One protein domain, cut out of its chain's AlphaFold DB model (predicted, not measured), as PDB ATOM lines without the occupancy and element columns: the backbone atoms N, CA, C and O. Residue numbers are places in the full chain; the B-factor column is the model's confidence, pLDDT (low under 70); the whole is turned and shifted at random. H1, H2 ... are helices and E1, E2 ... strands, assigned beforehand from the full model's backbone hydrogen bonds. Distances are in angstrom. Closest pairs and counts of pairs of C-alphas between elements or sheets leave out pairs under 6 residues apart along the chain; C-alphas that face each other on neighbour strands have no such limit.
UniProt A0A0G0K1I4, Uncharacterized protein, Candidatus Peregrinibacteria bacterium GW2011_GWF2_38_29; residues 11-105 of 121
ATOM      1  N   ALA A  11      34.806  -4.003  63.607       64.56
ATOM      2  CA  ALA A  11      33.580  -3.722  62.861       64.56
ATOM      3  C   ALA A  11      33.796  -3.769  61.336       64.56
ATOM      4  O   ALA A  11      33.012  -4.403  60.633       64.56
ATOM      5  N   ASP A  12      34.900  -3.193  60.840       69.94
ATOM      6  CA  ASP A  12      35.269  -3.244  59.417       69.94
ATOM      7  C   ASP A  12      35.494  -4.693  58.939       69.94
ATOM      8  O   ASP A  12      35.237  -5.019  57.784       69.94
ATOM      9  N   ILE A  13      36.000  -5.572  59.813       68.12
ATOM     10  CA  ILE A  13      36.255  -6.983  59.488       68.12
ATOM     11  C   ILE A  13      34.936  -7.754  59.346       68.12
ATOM     12  O   ILE A  13      34.781  -8.515  58.392       68.12
ATOM     13  N   TRP A  14      33.984  -7.541  60.259       70.00
ATOM     14  CA  TRP A  14      32.676  -8.202  60.209       70.00
ATOM     15  C   TRP A  14      31.858  -7.780  58.989       70.00
ATOM     16  O   TRP A  14      31.344  -8.641  58.282       70.00
ATOM     17  N   GLU A  15      31.812  -6.482  58.678       74.12
ATOM     18  CA  GLU A  15      31.101  -5.989  57.491       74.12
ATOM     19  C   GLU A  15      31.699  -6.547  56.184       74.12
ATOM     20  O   GLU A  15      30.993  -6.810  55.211       74.12
ATOM     21  N   ARG A  16      33.020  -6.770  56.150       75.06
ATOM     22  CA  ARG A  16      33.696  -7.379  54.996       75.06
ATOM     23  C   ARG A  16      33.470  -8.878  54.892       75.06
ATOM     24  O   ARG A  16      33.429  -9.386  53.774       75.06
ATOM     25  N   ALA A  17      33.327  -9.582  56.011       77.88
ATOM     26  CA  ALA A  17      33.086 -11.022  56.006       77.88
ATOM     27  C   ALA A  17      31.791 -11.376  55.255       77.88
ATOM     28  O   ALA A  17      31.771 -12.333  54.486       77.88
ATOM     29  N   GLU A  18      30.748 -10.551  55.388       82.75
ATOM     30  CA  GLU A  18      29.477 -10.714  54.663       82.75
ATOM     31  C   GLU A  18      29.596 -10.502  53.146       82.75
ATOM     32  O   GLU A  18      28.712 -10.897  52.387       82.75
ATOM     33  N   LYS A  19      30.684  -9.869  52.700       83.50
ATOM     34  CA  LYS A  19      30.955  -9.534  51.298       83.50
ATOM     35  C   LYS A  19      32.000 -10.465  50.666       83.50
ATOM     36  O   LYS A  19      32.374 -10.266  49.510       83.50
ATOM     37  N   ILE A  20      32.485 -11.477  51.396       86.75
ATOM     38  CA  ILE A  20      33.368 -12.513  50.841       86.75
ATOM     39  C   ILE A  20      32.627 -13.258  49.726       86.75
ATOM     40  O   ILE A  20      31.462 -13.616  49.868       86.75
ATOM     41  N   GLY A  21      33.317 -13.483  48.606       86.56
ATOM     42  CA  GLY A  21      32.720 -14.119  47.429       86.56
ATOM     43  C   GLY A  21      31.876 -13.170  46.575       86.56
ATOM     44  O   GLY A  21      31.323 -13.598  45.568       86.56
ATOM     45  N   LEU A  22      31.809 -11.881  46.918       90.00
ATOM     46  CA  LEU A  22      31.222 -10.857  46.061       90.00
ATOM     47  C   LEU A  22      32.315 -10.083  45.327       90.00
ATOM     48  O   LEU A  22      33.407  -9.837  45.856       90.00
ATOM     49  N   PHE A  23      32.003  -9.664  44.105       92.12
ATOM     50  CA  PHE A  23      32.791  -8.670  43.397       92.12
ATOM     51  C   PHE A  23      31.898  -7.625  42.740       92.12
ATOM     52  O   PHE A  23      30.781  -7.907  42.313       92.12
ATOM     53  N   GLN A  24      32.432  -6.421  42.619       90.62
ATOM     54  CA  GLN A  24      31.777  -5.297  41.973       90.62
ATOM     55  C   GLN A  24      32.705  -4.737  40.908       90.62
ATOM     56  O   GLN A  24      33.908  -4.596  41.134       90.62
ATOM     57  N   ASP A  25      32.144  -4.402  39.754       89.25
ATOM     58  CA  ASP A  25      32.819  -3.617  38.731       89.25
ATOM     59  C   ASP A  25      32.283  -2.192  38.775       89.25
ATOM     60  O   ASP A  25      31.087  -1.958  38.605       89.25
ATOM     61  N   ASN A  26      33.169  -1.241  39.034       85.00
ATOM     62  CA  ASN A  26      32.823   0.159  39.115       85.00
ATOM     63  C   ASN A  26      33.835   0.970  38.313       85.00
ATOM     64  O   ASN A  26      35.034   0.965  38.598       85.00
ATOM     65  N   ASN A  27      33.344   1.680  37.297       82.31
ATOM     66  CA  ASN A  27      34.151   2.576  36.471       82.31
ATOM     67  C   ASN A  27      35.416   1.924  35.884       82.31
ATOM     68  O   ASN A  27      36.467   2.555  35.785       82.31
ATOM     69  N   GLY A  28      35.320   0.654  35.483       86.50
ATOM     70  CA  GLY A  28      36.432  -0.080  34.884       86.50
ATOM     71  C   GLY A  28      37.421  -0.663  35.901       86.50
ATOM     72  O   GLY A  28      38.502  -1.133  35.522       86.50
ATOM     73  N   VAL A  29      37.062  -0.664  37.185       89.88
ATOM     74  CA  VAL A  29      37.833  -1.253  38.278       89.88
ATOM     75  C   VAL A  29      36.987  -2.314  38.967       89.88
ATOM     76  O   VAL A  29      35.904  -2.033  39.469       89.88
ATOM     77  N   ILE A  30      37.511  -3.536  39.030       92.06
ATOM     78  CA  ILE A  30      36.897  -4.614  39.795       92.06
ATOM     79  C   ILE A  30      37.439  -4.581  41.217       92.06
ATOM     80  O   ILE A  30      38.657  -4.572  41.416       92.06
ATOM     81  N   THR A  31      36.538  -4.636  42.191       90.50
ATOM     82  CA  THR A  31      36.873  -4.845  43.600       90.50
ATOM     83  C   THR A  31      36.166  -6.068  44.140       90.50
ATOM     84  O   THR A  31      34.994  -6.286  43.855       90.50
ATOM     85  N   TYR A  32      36.883  -6.871  44.914       91.19
ATOM     86  CA  TYR A  32      36.364  -8.092  45.520       91.19
ATOM     87  C   TYR A  32      37.013  -8.323  46.879       91.19
ATOM     88  O   TYR A  32      38.085  -7.780  47.162       91.19
ATOM     89  N   ILE A  33      36.376  -9.139  47.715       88.00
ATOM     90  CA  ILE A  33      36.940  -9.559  49.000       88.00
ATOM     91  C   ILE A  33      37.285 -11.035  48.916       88.00
ATOM     92  O   ILE A  33      36.412 -11.867  48.678       88.00
ATOM     93  N   ASN A  34      38.566 -11.353  49.091       88.12
ATOM     94  CA  ASN A  34      39.020 -12.733  49.015       88.12
ATOM     95  C   ASN A  34      38.587 -13.555  50.242       88.12
ATOM     96  O   ASN A  34      38.114 -13.017  51.239       88.12
ATOM     97  N   GLU A  35      38.821 -14.867  50.204       85.69
ATOM     98  CA  GLU A  35      38.497 -15.805  51.295       85.69
ATOM     99  C   GLU A  35      39.142 -15.445  52.647       85.69
ATOM    100  O   GLU A  35      38.708 -15.911  53.695       85.69
ATOM    101  N   LYS A  36      40.181 -14.603  52.640       84.38
ATOM    102  CA  LYS A  36      40.869 -14.114  53.842       84.38
ATOM    103  C   LYS A  36      40.286 -12.795  54.362       84.38
ATOM    104  O   LYS A  36      40.880 -12.187  55.249       84.38
ATOM    105  N   GLY A  37      39.186 -12.306  53.785       81.25
ATOM    106  CA  GLY A  37      38.582 -11.018  54.133       81.25
ATOM    107  C   GLY A  37      39.363  -9.803  53.618       81.25
ATOM    108  O   GLY A  37      39.143  -8.682  54.080       81.25
ATOM    109  N   GLN A  38      40.301  -9.994  52.683       83.50
ATOM    110  CA  GLN A  38      41.143  -8.913  52.170       83.50
ATOM    111  C   GLN A  38      40.525  -8.286  50.926       83.50
ATOM    112  O   GLN A  38      40.156  -8.987  49.981       83.50
ATOM    113  N   ILE A  39      40.495  -6.954  50.900       85.56
ATOM    114  CA  ILE A  39      40.095  -6.200  49.713       85.56
ATOM    115  C   ILE A  39      41.145  -6.401  48.625       85.56
ATOM    116  O   ILE A  39      42.342  -6.208  48.836       85.56
ATOM    117  N   CYS A  40      40.682  -6.762  47.441       89.19
ATOM    118  CA  CYS A  40      41.502  -6.977  46.270       89.19
ATOM    119  C   CYS A  40      40.968  -6.146  45.107       89.19
ATOM    120  O   CYS A  40      39.762  -5.972  44.948       89.19
ATOM    121  N   ILE A  41      41.886  -5.647  44.279       91.00
ATOM    122  CA  ILE A  41      41.568  -4.776  43.147       91.00
ATOM    123  C   ILE A  41      42.156  -5.357  41.871       91.00
ATOM    124  O   ILE A  41      43.332  -5.732  41.822       91.00
ATOM    125  N   ALA A  42      41.344  -5.369  40.823       92.00
ATOM    126  CA  ALA A  42      41.723  -5.778  39.484       92.00
ATOM    127  C   ALA A  42      41.184  -4.793  38.441       92.00
ATOM    128  O   ALA A  42      40.279  -4.003  38.691       92.00
ATOM    129  N   ARG A  43      41.741  -4.844  37.231       92.25
ATOM    130  CA  ARG A  43      41.161  -4.130  36.087       92.25
ATOM    131  C   ARG A  43      39.850  -4.786  35.672       92.25
ATOM    132  O   ARG A  43      39.812  -6.016  35.586       92.25
ATOM    133  N   SER A  44      38.855  -3.990  35.292       92.31
ATOM    134  CA  SER A  44      37.701  -4.508  34.562       92.31
ATOM    135  C   SER A  44      38.138  -4.985  33.186       92.31
ATOM    136  O   SER A  44      38.526  -4.214  32.310       92.31
ATOM    137  N   THR A  45      38.178  -6.301  33.032       92.69
ATOM    138  CA  THR A  45      38.408  -6.970  31.755       92.69
ATOM    139  C   THR A  45      37.581  -8.239  31.752       92.69
ATOM    140  O   THR A  45      37.404  -8.849  32.808       92.69
ATOM    141  N   LYS A  46      37.146  -8.689  30.571       92.19
ATOM    142  CA  LYS A  46      36.406  -9.949  30.447       92.19
ATOM    143  C   LYS A  46      37.144 -11.117  31.111       92.19
ATOM    144  O   LYS A  46      36.544 -11.873  31.856       92.19
ATOM    145  N   LYS A  47      38.464 -11.206  30.918       94.06
ATOM    146  CA  LYS A  47      39.305 -12.243  31.534       94.06
ATOM    147  C   LYS A  47      39.201 -12.261  33.063       94.06
ATOM    148  O   LYS A  47      39.146 -13.333  33.649       94.06
ATOM    149  N   ASN A  48      39.205 -11.091  33.703       93.94
ATOM    150  CA  ASN A  48      39.127 -11.007  35.163       93.94
ATOM    151  C   ASN A  48      37.714 -11.293  35.679       93.94
ATOM    152  O   ASN A  48      37.586 -11.941  36.710       93.94
ATOM    153  N   HIS A  49      36.681 -10.860  34.950       93.25
ATOM    154  CA  HIS A  49      35.293 -11.251  35.217       93.25
ATOM    155  C   HIS A  49      35.134 -12.770  35.158       93.25
ATOM    156  O   HIS A  49      34.736 -13.380  36.144       93.25
ATOM    157  N   ASP A  50      35.544 -13.387  34.046       94.00
ATOM    158  CA  ASP A  50      35.450 -14.834  33.847       94.00
ATOM    159  C   ASP A  50      36.210 -15.598  34.943       94.00
ATOM    160  O   ASP A  50      35.693 -16.569  35.486       94.00
ATOM    161  N   ALA A  51      37.415 -15.142  35.306       95.19
ATOM    162  CA  ALA A  51      38.215 -15.768  36.355       95.19
ATOM    163  C   ALA A  51      37.535 -15.704  37.733       95.19
ATOM    164  O   ALA A  51      37.561 -16.685  38.471       95.19
ATOM    165  N   LEU A  52      36.913 -14.572  38.078       94.38
ATOM    166  CA  LEU A  52      36.186 -14.411  39.340       94.38
ATOM    167  C   LEU A  52      34.929 -15.280  39.374       94.38
ATOM    168  O   LEU A  52      34.720 -16.009  40.341       94.38
ATOM    169  N   THR A  53      34.141 -15.281  38.301       93.44
ATOM    170  CA  THR A  53      32.955 -16.138  38.194       93.44
ATOM    171  C   THR A  53      33.320 -17.624  38.247       93.44
ATOM    172  O   THR A  53      32.661 -18.388  38.947       93.44
ATOM    173  N   GLN A  54      34.398 -18.047  37.577       94.50
ATOM    174  CA  GLN A  54      34.902 -19.427  37.653       94.50
ATOM    175  C   GLN A  54      35.377 -19.807  39.058       94.50
ATOM    176  O   GLN A  54      35.235 -20.959  39.458       94.50
ATOM    177  N   ALA A  55      35.906 -18.845  39.814       92.88
ATOM    178  CA  ALA A  55      36.273 -19.021  41.216       92.88
ATOM    179  C   ALA A  55      35.064 -18.981  42.174       92.88
ATOM    180  O   ALA A  55      35.252 -19.037  43.386       92.88
ATOM    181  N   GLY A  56      33.835 -18.883  41.655       92.06
ATOM    182  CA  GLY A  56      32.606 -18.879  42.450       92.06
ATOM    183  C   GLY A  56      32.213 -17.510  43.002       92.06
ATOM    184  O   GLY A  56      31.293 -17.436  43.815       92.06
ATOM    185  N   TYR A  57      32.873 -16.430  42.572       92.06
ATOM    186  CA  TYR A  57      32.482 -15.086  42.980       92.06
ATOM    187  C   TYR A  57      31.240 -14.632  42.216       92.06
ATOM    188  O   TYR A  57      31.117 -14.828  41.003       92.06
ATOM    189  N   ILE A  58      30.347 -13.959  42.929       90.00
ATOM    190  CA  ILE A  58      29.090 -13.442  42.402       90.00
ATOM    191  C   ILE A  58      29.253 -11.947  42.138       90.00
ATOM    192  O   ILE A  58      29.747 -11.201  42.988       90.00
ATOM    193  N   SER A  59      28.855 -11.513  40.942       87.88
ATOM    194  CA  SER A  59      28.820 -10.091  40.615       87.88
ATOM    195  C   SER A  59      27.653  -9.444  41.345       87.88
ATOM    196  O   SER A  59      26.510  -9.861  41.163       87.88
ATOM    197  N   GLU A  60      27.937  -8.431  42.153       79.44
ATOM    198  CA  GLU A  60      26.929  -7.662  42.866       79.44
ATOM    199  C   GLU A  60      27.011  -6.199  42.426       79.44
ATOM    200  O   GLU A  60      28.068  -5.568  42.473       79.44
ATOM    201  N   THR A  61      25.884  -5.668  41.955       66.44
ATOM    202  CA  THR A  61      25.763  -4.282  41.480       66.44
ATOM    203  C   THR A  61      25.010  -3.402  42.470       66.44
ATOM    204  O   THR A  61      25.072  -2.179  42.356       66.44
ATOM    205  N   THR A  62      24.311  -4.002  43.439       58.34
ATOM    206  CA  THR A  62      23.440  -3.287  44.381       58.34
ATOM    207  C   THR A  62      24.064  -3.072  45.753       58.34
ATOM    208  O   THR A  62      23.697  -2.123  46.446       58.34
ATOM    209  N   ARG A  63      25.024  -3.914  46.153       60.62
ATOM    210  CA  ARG A  63      25.800  -3.735  47.383       60.62
ATOM    211  C   ARG A  63      27.212  -3.317  47.034       60.62
ATOM    212  O   ARG A  63      27.963  -4.080  46.432       60.62
ATOM    213  N   ASP A  64      27.570  -2.122  47.480       65.50
ATOM    214  CA  ASP A  64      28.929  -1.633  47.356       65.50
ATOM    215  C   ASP A  64      29.879  -2.542  48.148       65.50
ATOM    216  O   ASP A  64      29.883  -2.575  49.389       65.50
ATOM    217  N   VAL A  65      30.710  -3.284  47.412       64.81
ATOM    218  CA  VAL A  65      31.858  -3.996  47.986       64.81
ATOM    219  C   VAL A  65      32.816  -2.964  48.587       64.81
ATOM    220  O   VAL A  65      33.392  -3.189  49.652       64.81
ATOM    221  N   VAL A  66      32.912  -1.803  47.932       69.06
ATOM    222  CA  VAL A  66      33.593  -0.587  48.387       69.06
ATOM    223  C   VAL A  66      32.740   0.613  47.982       69.06
ATOM    224  O   VAL A  66      32.337   0.718  46.825       69.06
ATOM    225  N   SER A  67      32.479   1.533  48.913       65.56
ATOM    226  CA  SER A  67      31.651   2.713  48.642       65.56
ATOM    227  C   SER A  67      32.344   3.713  47.712       65.56
ATOM    228  O   SER A  67      33.559   3.928  47.779       65.56
ATOM    229  N   ASN A  68      31.556   4.403  46.885       58.47
ATOM    230  CA  ASN A  68      32.043   5.502  46.047       58.47
ATOM    231  C   ASN A  68      32.732   6.586  46.902       58.47
ATOM    232  O   ASN A  68      32.110   7.209  47.757       58.47
ATOM    233  N   GLY A  69      34.029   6.819  46.669       60.53
ATOM    234  CA  GLY A  69      34.833   7.805  47.407       60.53
ATOM    235  C   GLY A  69      35.611   7.252  48.608       60.53
ATOM    236  O   GLY A  69      36.302   8.014  49.287       60.53
ATOM    237  N   GLN A  70      35.550   5.942  48.858       67.94
ATOM    238  CA  GLN A  70      36.327   5.303  49.914       67.94
ATOM    239  C   GLN A  70      37.836   5.478  49.679       67.94
ATOM    240  O   GLN A  70      38.364   5.180  48.607       67.94
ATOM    241  N   LYS A  71      38.541   5.959  50.709       72.81
ATOM    242  CA  LYS A  71      40.005   5.932  50.762       72.81
ATOM    243  C   LYS A  71      40.445   4.638  51.424       72.81
ATOM    244  O   LYS A  71      40.058   4.355  52.560       72.81
ATOM    245  N   PHE A  72      41.263   3.864  50.728       78.50
ATOM    246  CA  PHE A  72      41.833   2.648  51.286       78.50
ATOM    247  C   PHE A  72      42.953   3.002  52.263       78.50
ATOM    248  O   PHE A  72      43.821   3.823  51.964       78.50
ATOM    249  N   LYS A  73      42.935   2.370  53.442       79.12
ATOM    250  CA  LYS A  73      44.020   2.488  54.432       79.12
ATOM    251  C   LYS A  73      45.320   1.872  53.902       79.12
ATOM    252  O   LYS A  73      46.404   2.357  54.216       79.12
ATOM    253  N   ASP A  74      45.201   0.828  53.081       80.44
ATOM    254  CA  ASP A  74      46.326   0.220  52.380       80.44
ATOM    255  C   ASP A  74      46.724   1.084  51.161       80.44
ATOM    256  O   ASP A  74      45.929   1.240  50.224       80.44
ATOM    257  N   PRO A  75      47.951   1.637  51.140       82.44
ATOM    258  CA  PRO A  75      48.401   2.511  50.064       82.44
ATOM    259  C   PRO A  75      48.585   1.780  48.727       82.44
ATOM    260  O   PRO A  75      48.380   2.389  47.683       82.44
ATOM    261  N   GLY A  76      48.931   0.490  48.729       85.31
ATOM    262  CA  GLY A  76      49.077  -0.296  47.503       85.31
ATOM    263  C   GLY A  76      47.727  -0.601  46.854       85.31
ATOM    264  O   GLY A  76      47.601  -0.589  45.628       85.31
ATOM    265  N   ILE A  77      46.692  -0.822  47.667       86.06
ATOM    266  CA  ILE A  77      45.306  -0.919  47.192       86.06
ATOM    267  C   ILE A  77      44.856   0.440  46.636       86.06
ATOM    268  O   ILE A  77      44.368   0.506  45.506       86.06
ATOM    269  N   GLN A  78      45.102   1.536  47.362       87.94
ATOM    270  CA  GLN A  78      44.773   2.889  46.900       87.94
ATOM    271  C   GLN A  78      45.455   3.246  45.568       87.94
ATOM    272  O   GLN A  78      44.827   3.830  44.680       87.94
ATOM    273  N   GLU A  79      46.731   2.894  45.406       88.81
ATOM    274  CA  GLU A  79      47.489   3.130  44.179       88.81
ATOM    275  C   GLU A  79      46.899   2.351  42.997       88.81
ATOM    276  O   GLU A  79      46.637   2.935  41.946       88.81
ATOM    277  N   LYS A  80      46.603   1.054  43.176       88.00
ATOM    278  CA  LYS A  80      45.984   0.224  42.128       88.00
ATOM    279  C   LYS A  80      44.605   0.733  41.727       88.00
ATOM    280  O   LYS A  80      44.333   0.828  40.530       88.00
ATOM    281  N   TRP A  81      43.764   1.086  42.704       87.06
ATOM    282  CA  TRP A  81      42.453   1.696  42.461       87.06
ATOM    283  C   TRP A  81      42.585   2.923  41.558       87.06
ATOM    284  O   TRP A  81      41.943   3.024  40.513       87.06
ATOM    285  N   THR A  82      43.487   3.828  41.939       88.31
ATOM    286  CA  THR A  82      43.707   5.100  41.248       88.31
ATOM    287  C   THR A  82      44.243   4.870  39.836       88.31
ATOM    288  O   THR A  82      43.727   5.437  38.875       88.31
ATOM    289  N   LEU A  83      45.245   3.998  39.686       90.81
ATOM    290  CA  LEU A  83      45.860   3.685  38.399       90.81
ATOM    291  C   LEU A  83      44.863   3.056  37.420       90.81
ATOM    292  O   LEU A  83      44.833   3.424  36.244       90.81
ATOM    293  N   PHE A  84      44.067   2.087  37.876       90.81
ATOM    294  CA  PHE A  84      43.097   1.416  37.012       90.81
ATOM    295  C   PHE A  84      41.927   2.334  36.667       90.81
ATOM    296  O   PHE A  84      41.567   2.398  35.493       90.81
ATOM    297  N   GLY A  85      41.431   3.116  37.630       88.00
ATOM    298  CA  GLY A  85      40.391   4.115  37.384       88.00
ATOM    299  C   GLY A  85      40.827   5.168  36.365       88.00
ATOM    300  O   GLY A  85      40.111   5.431  35.404       88.00
ATOM    301  N   GLN A  86      42.045   5.708  36.488       90.31
ATOM    302  CA  GLN A  86      42.583   6.669  35.515       90.31
ATOM    303  C   GLN A  86      42.715   6.081  34.105       90.31
ATOM    304  O   GLN A  86      42.476   6.777  33.119       90.31
ATOM    305  N   ARG A  87      43.119   4.810  33.985       90.56
ATOM    306  CA  ARG A  87      43.225   4.140  32.679       90.56
ATOM    307  C   ARG A  87      41.855   3.917  32.048       90.56
ATOM    308  O   ARG A  87      41.710   4.188  30.861       90.56
ATOM    309  N   ALA A  88      40.885   3.459  32.833       88.69
ATOM    310  CA  ALA A  88      39.514   3.276  32.370       88.69
ATOM    311  C   ALA A  88      38.901   4.608  31.918       88.69
ATOM    312  O   ALA A  88      38.301   4.680  30.850       88.69
ATOM    313  N   GLU A  89      39.129   5.684  32.672       89.88
ATOM    314  CA  GLU A  89      38.639   7.011  32.309       89.88
ATOM    315  C   GLU A  89      39.254   7.527  31.006       89.88
ATOM    316  O   GLU A  89      38.528   7.952  30.111       89.88
ATOM    317  N   LYS A  90      40.579   7.421  30.845       90.62
ATOM    318  CA  LYS A  90      41.247   7.796  29.588       90.62
ATOM    319  C   LYS A  90      40.702   7.019  28.391       90.62
ATOM    320  O   LYS A  90      40.533   7.600  27.324       90.62
ATOM    321  N   GLN A  91      40.426   5.727  28.569       87.81
ATOM    322  CA  GLN A  91      39.842   4.907  27.515       87.81
ATOM    323  C   GLN A  91      38.433   5.391  27.146       87.81
ATOM    324  O   GLN A  91      38.170   5.620  25.971       87.81
ATOM    325  N   ARG A  92      37.564   5.641  28.133       88.06
ATOM    326  CA  ARG A  92      36.215   6.178  27.882       88.06
ATOM    327  C   ARG A  92      36.244   7.525  27.173       88.06
ATOM    328  O   ARG A  92      35.436   7.764  26.285       88.06
ATOM    329  N   GLN A  93      37.174   8.400  27.547       90.25
ATOM    330  CA  GLN A  93      37.338   9.695  26.886       90.25
ATOM    331  C   GLN A  93      37.768   9.536  25.424       90.25
ATOM    332  O   GLN A  93      37.226  10.227  24.565       90.25
ATOM    333  N   ALA A  94      38.691   8.616  25.130       89.25
ATOM    334  CA  ALA A  94      39.107   8.325  23.760       89.25
ATOM    335  C   ALA A  94      37.948   7.762  22.917       89.25
ATOM    336  O   ALA A  94      37.688   8.262  21.827       89.25
ATOM    337  N   GLU A  95      37.202   6.792  23.455       87.62
ATOM    338  CA  GLU A  95      36.024   6.206  22.795       87.62
ATOM    339  C   GLU A  95      34.920   7.253  22.564       87.62
ATOM    340  O   GLU A  95      34.304   7.296  21.501       87.62
ATOM    341  N   ALA A  96      34.689   8.149  23.530       88.31
ATOM    342  CA  ALA A  96      33.715   9.230  23.394       88.31
ATOM    343  C   ALA A  96      34.124  10.249  22.318       88.31
ATOM    344  O   ALA A  96      33.272  10.709  21.557       88.31
ATOM    345  N   GLN A  97      35.414  10.589  22.232       88.19
ATOM    346  CA  GLN A  97      35.941  11.462  21.179       88.19
ATOM    347  C   GLN A  97      35.802  10.813  19.797       88.19
ATOM    348  O   GLN A  97      35.342  11.471  18.868       88.19
ATOM    349  N   GLU A  98      36.126   9.525  19.667       86.19
ATOM    350  CA  GLU A  98      35.955   8.768  18.419       86.19
ATOM    351  C   GLU A  98      34.479   8.677  17.996       86.19
ATOM    352  O   GLU A  98      34.130   8.902  16.838       86.19
ATOM    353  N   ALA A  99      33.572   8.426  18.941       84.56
ATOM    354  CA  ALA A  99      32.141   8.407  18.657       84.56
ATOM    355  C   ALA A  99      31.624   9.781  18.184       84.56
ATOM    356  O   ALA A  99      30.776   9.857  17.291       84.56
ATOM    357  N   GLN A 100      32.141  10.876  18.754       83.25
ATOM    358  CA  GLN A 100      31.796  12.236  18.334       83.25
ATOM    359  C   GLN A 100      32.319  12.565  16.930       83.25
ATOM    360  O   GLN A 100      31.569  13.126  16.129       83.25
ATOM    361  N   THR A 101      33.561  12.195  16.601       83.38
ATOM    362  CA  THR A 101      34.124  12.435  15.261       83.38
ATOM    363  C   THR A 101      33.385  11.634  14.190       83.38
ATOM    364  O   THR A 101      33.045  12.187  13.142       83.38
ATOM    365  N   LEU A 102      33.040  10.372  14.468       76.81
ATOM    366  CA  LEU A 102      32.227   9.538  13.576       76.81
ATOM    367  C   LEU A 102      30.829  10.125  13.341       76.81
ATOM    368  O   LEU A 102      30.334  10.121  12.211       76.81
ATOM    369  N   LYS A 103      30.189  10.661  14.388       74.88
ATOM    370  CA  LYS A 103      28.876  11.305  14.270       74.88
ATOM    371  C   LYS A 103      28.938  12.569  13.402       74.88
ATOM    372  O   LYS A 103      28.115  12.712  12.501       74.88
ATOM    373  N   GLY A 104      29.942  13.424  13.610       72.50
ATOM    374  CA  GLY A 104      30.147  14.629  12.799       72.50
ATOM    375  C   GLY A 104      30.429  14.324  11.322       72.50
ATOM    376  O   GLY A 104      29.871  14.975  10.440       72.50
ATOM    377  N   ALA A 105      31.222  13.286  11.034       66.81
ATOM    378  CA  ALA A 105      31.479  12.844   9.660       66.81
ATOM    379  C   ALA A 105      30.199  12.350   8.960       66.81
ATOM    380  O   ALA A 105      29.956  12.679   7.800       66.81
TER     381      ALA A 105
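This is residues 11 to 105 of the 121 residues of an uncharacterized protein of Candidatus Peregrinibacteria bacterium GW2011_GWF2_38_29 (UniProt A0A0G0K1I4). A small meander of three strands, each the antiparallel neighbour of the one before, has short H2 over one face and the first part of long H3 over the other, while residues 93 to 105 of H3 stick out as an arm. The 95 printed residues include H1, E1, E2, E3, H2, H3 in that order, class mixed. The whole is only just loose, close to compact, with a radius of gyration of the C-alphas of 15.4 A, spanning 54 by 29 by 21 A.

H1, residues 11 to 17, only grazes the sheet. Hairpin E1, residues 22 to 26, and E2, residues 29 to 33, has N 24 and O 31 within hydrogen-bond range, 2.8 A; hairpin E2 and E3, residues 39 to 43, has N 30 and O 42, 2.8 A. H2, residues 46 to 54, has a height over the sheet of 9.5 A; H3, residues 75 to 105, on the opposite face, 6.9 A. The closest C-alphas of E3 and H3 are Arg 43 and Phe 84, 5.9 A. In H1, H2 and H3 every O i to N i+4 pair is within range.

Find C-alpha 11 at (33.580, -3.722, 62.861), where H1 begins. H3 runs 45.0 A to C-alpha 105 at (31.479, 12.844, 9.660).

The printed part has no cut; H2 to H3 is a long link of 20 residues. pLDDT is under 70 at residues 11 to 13, 61 to 70 and 105.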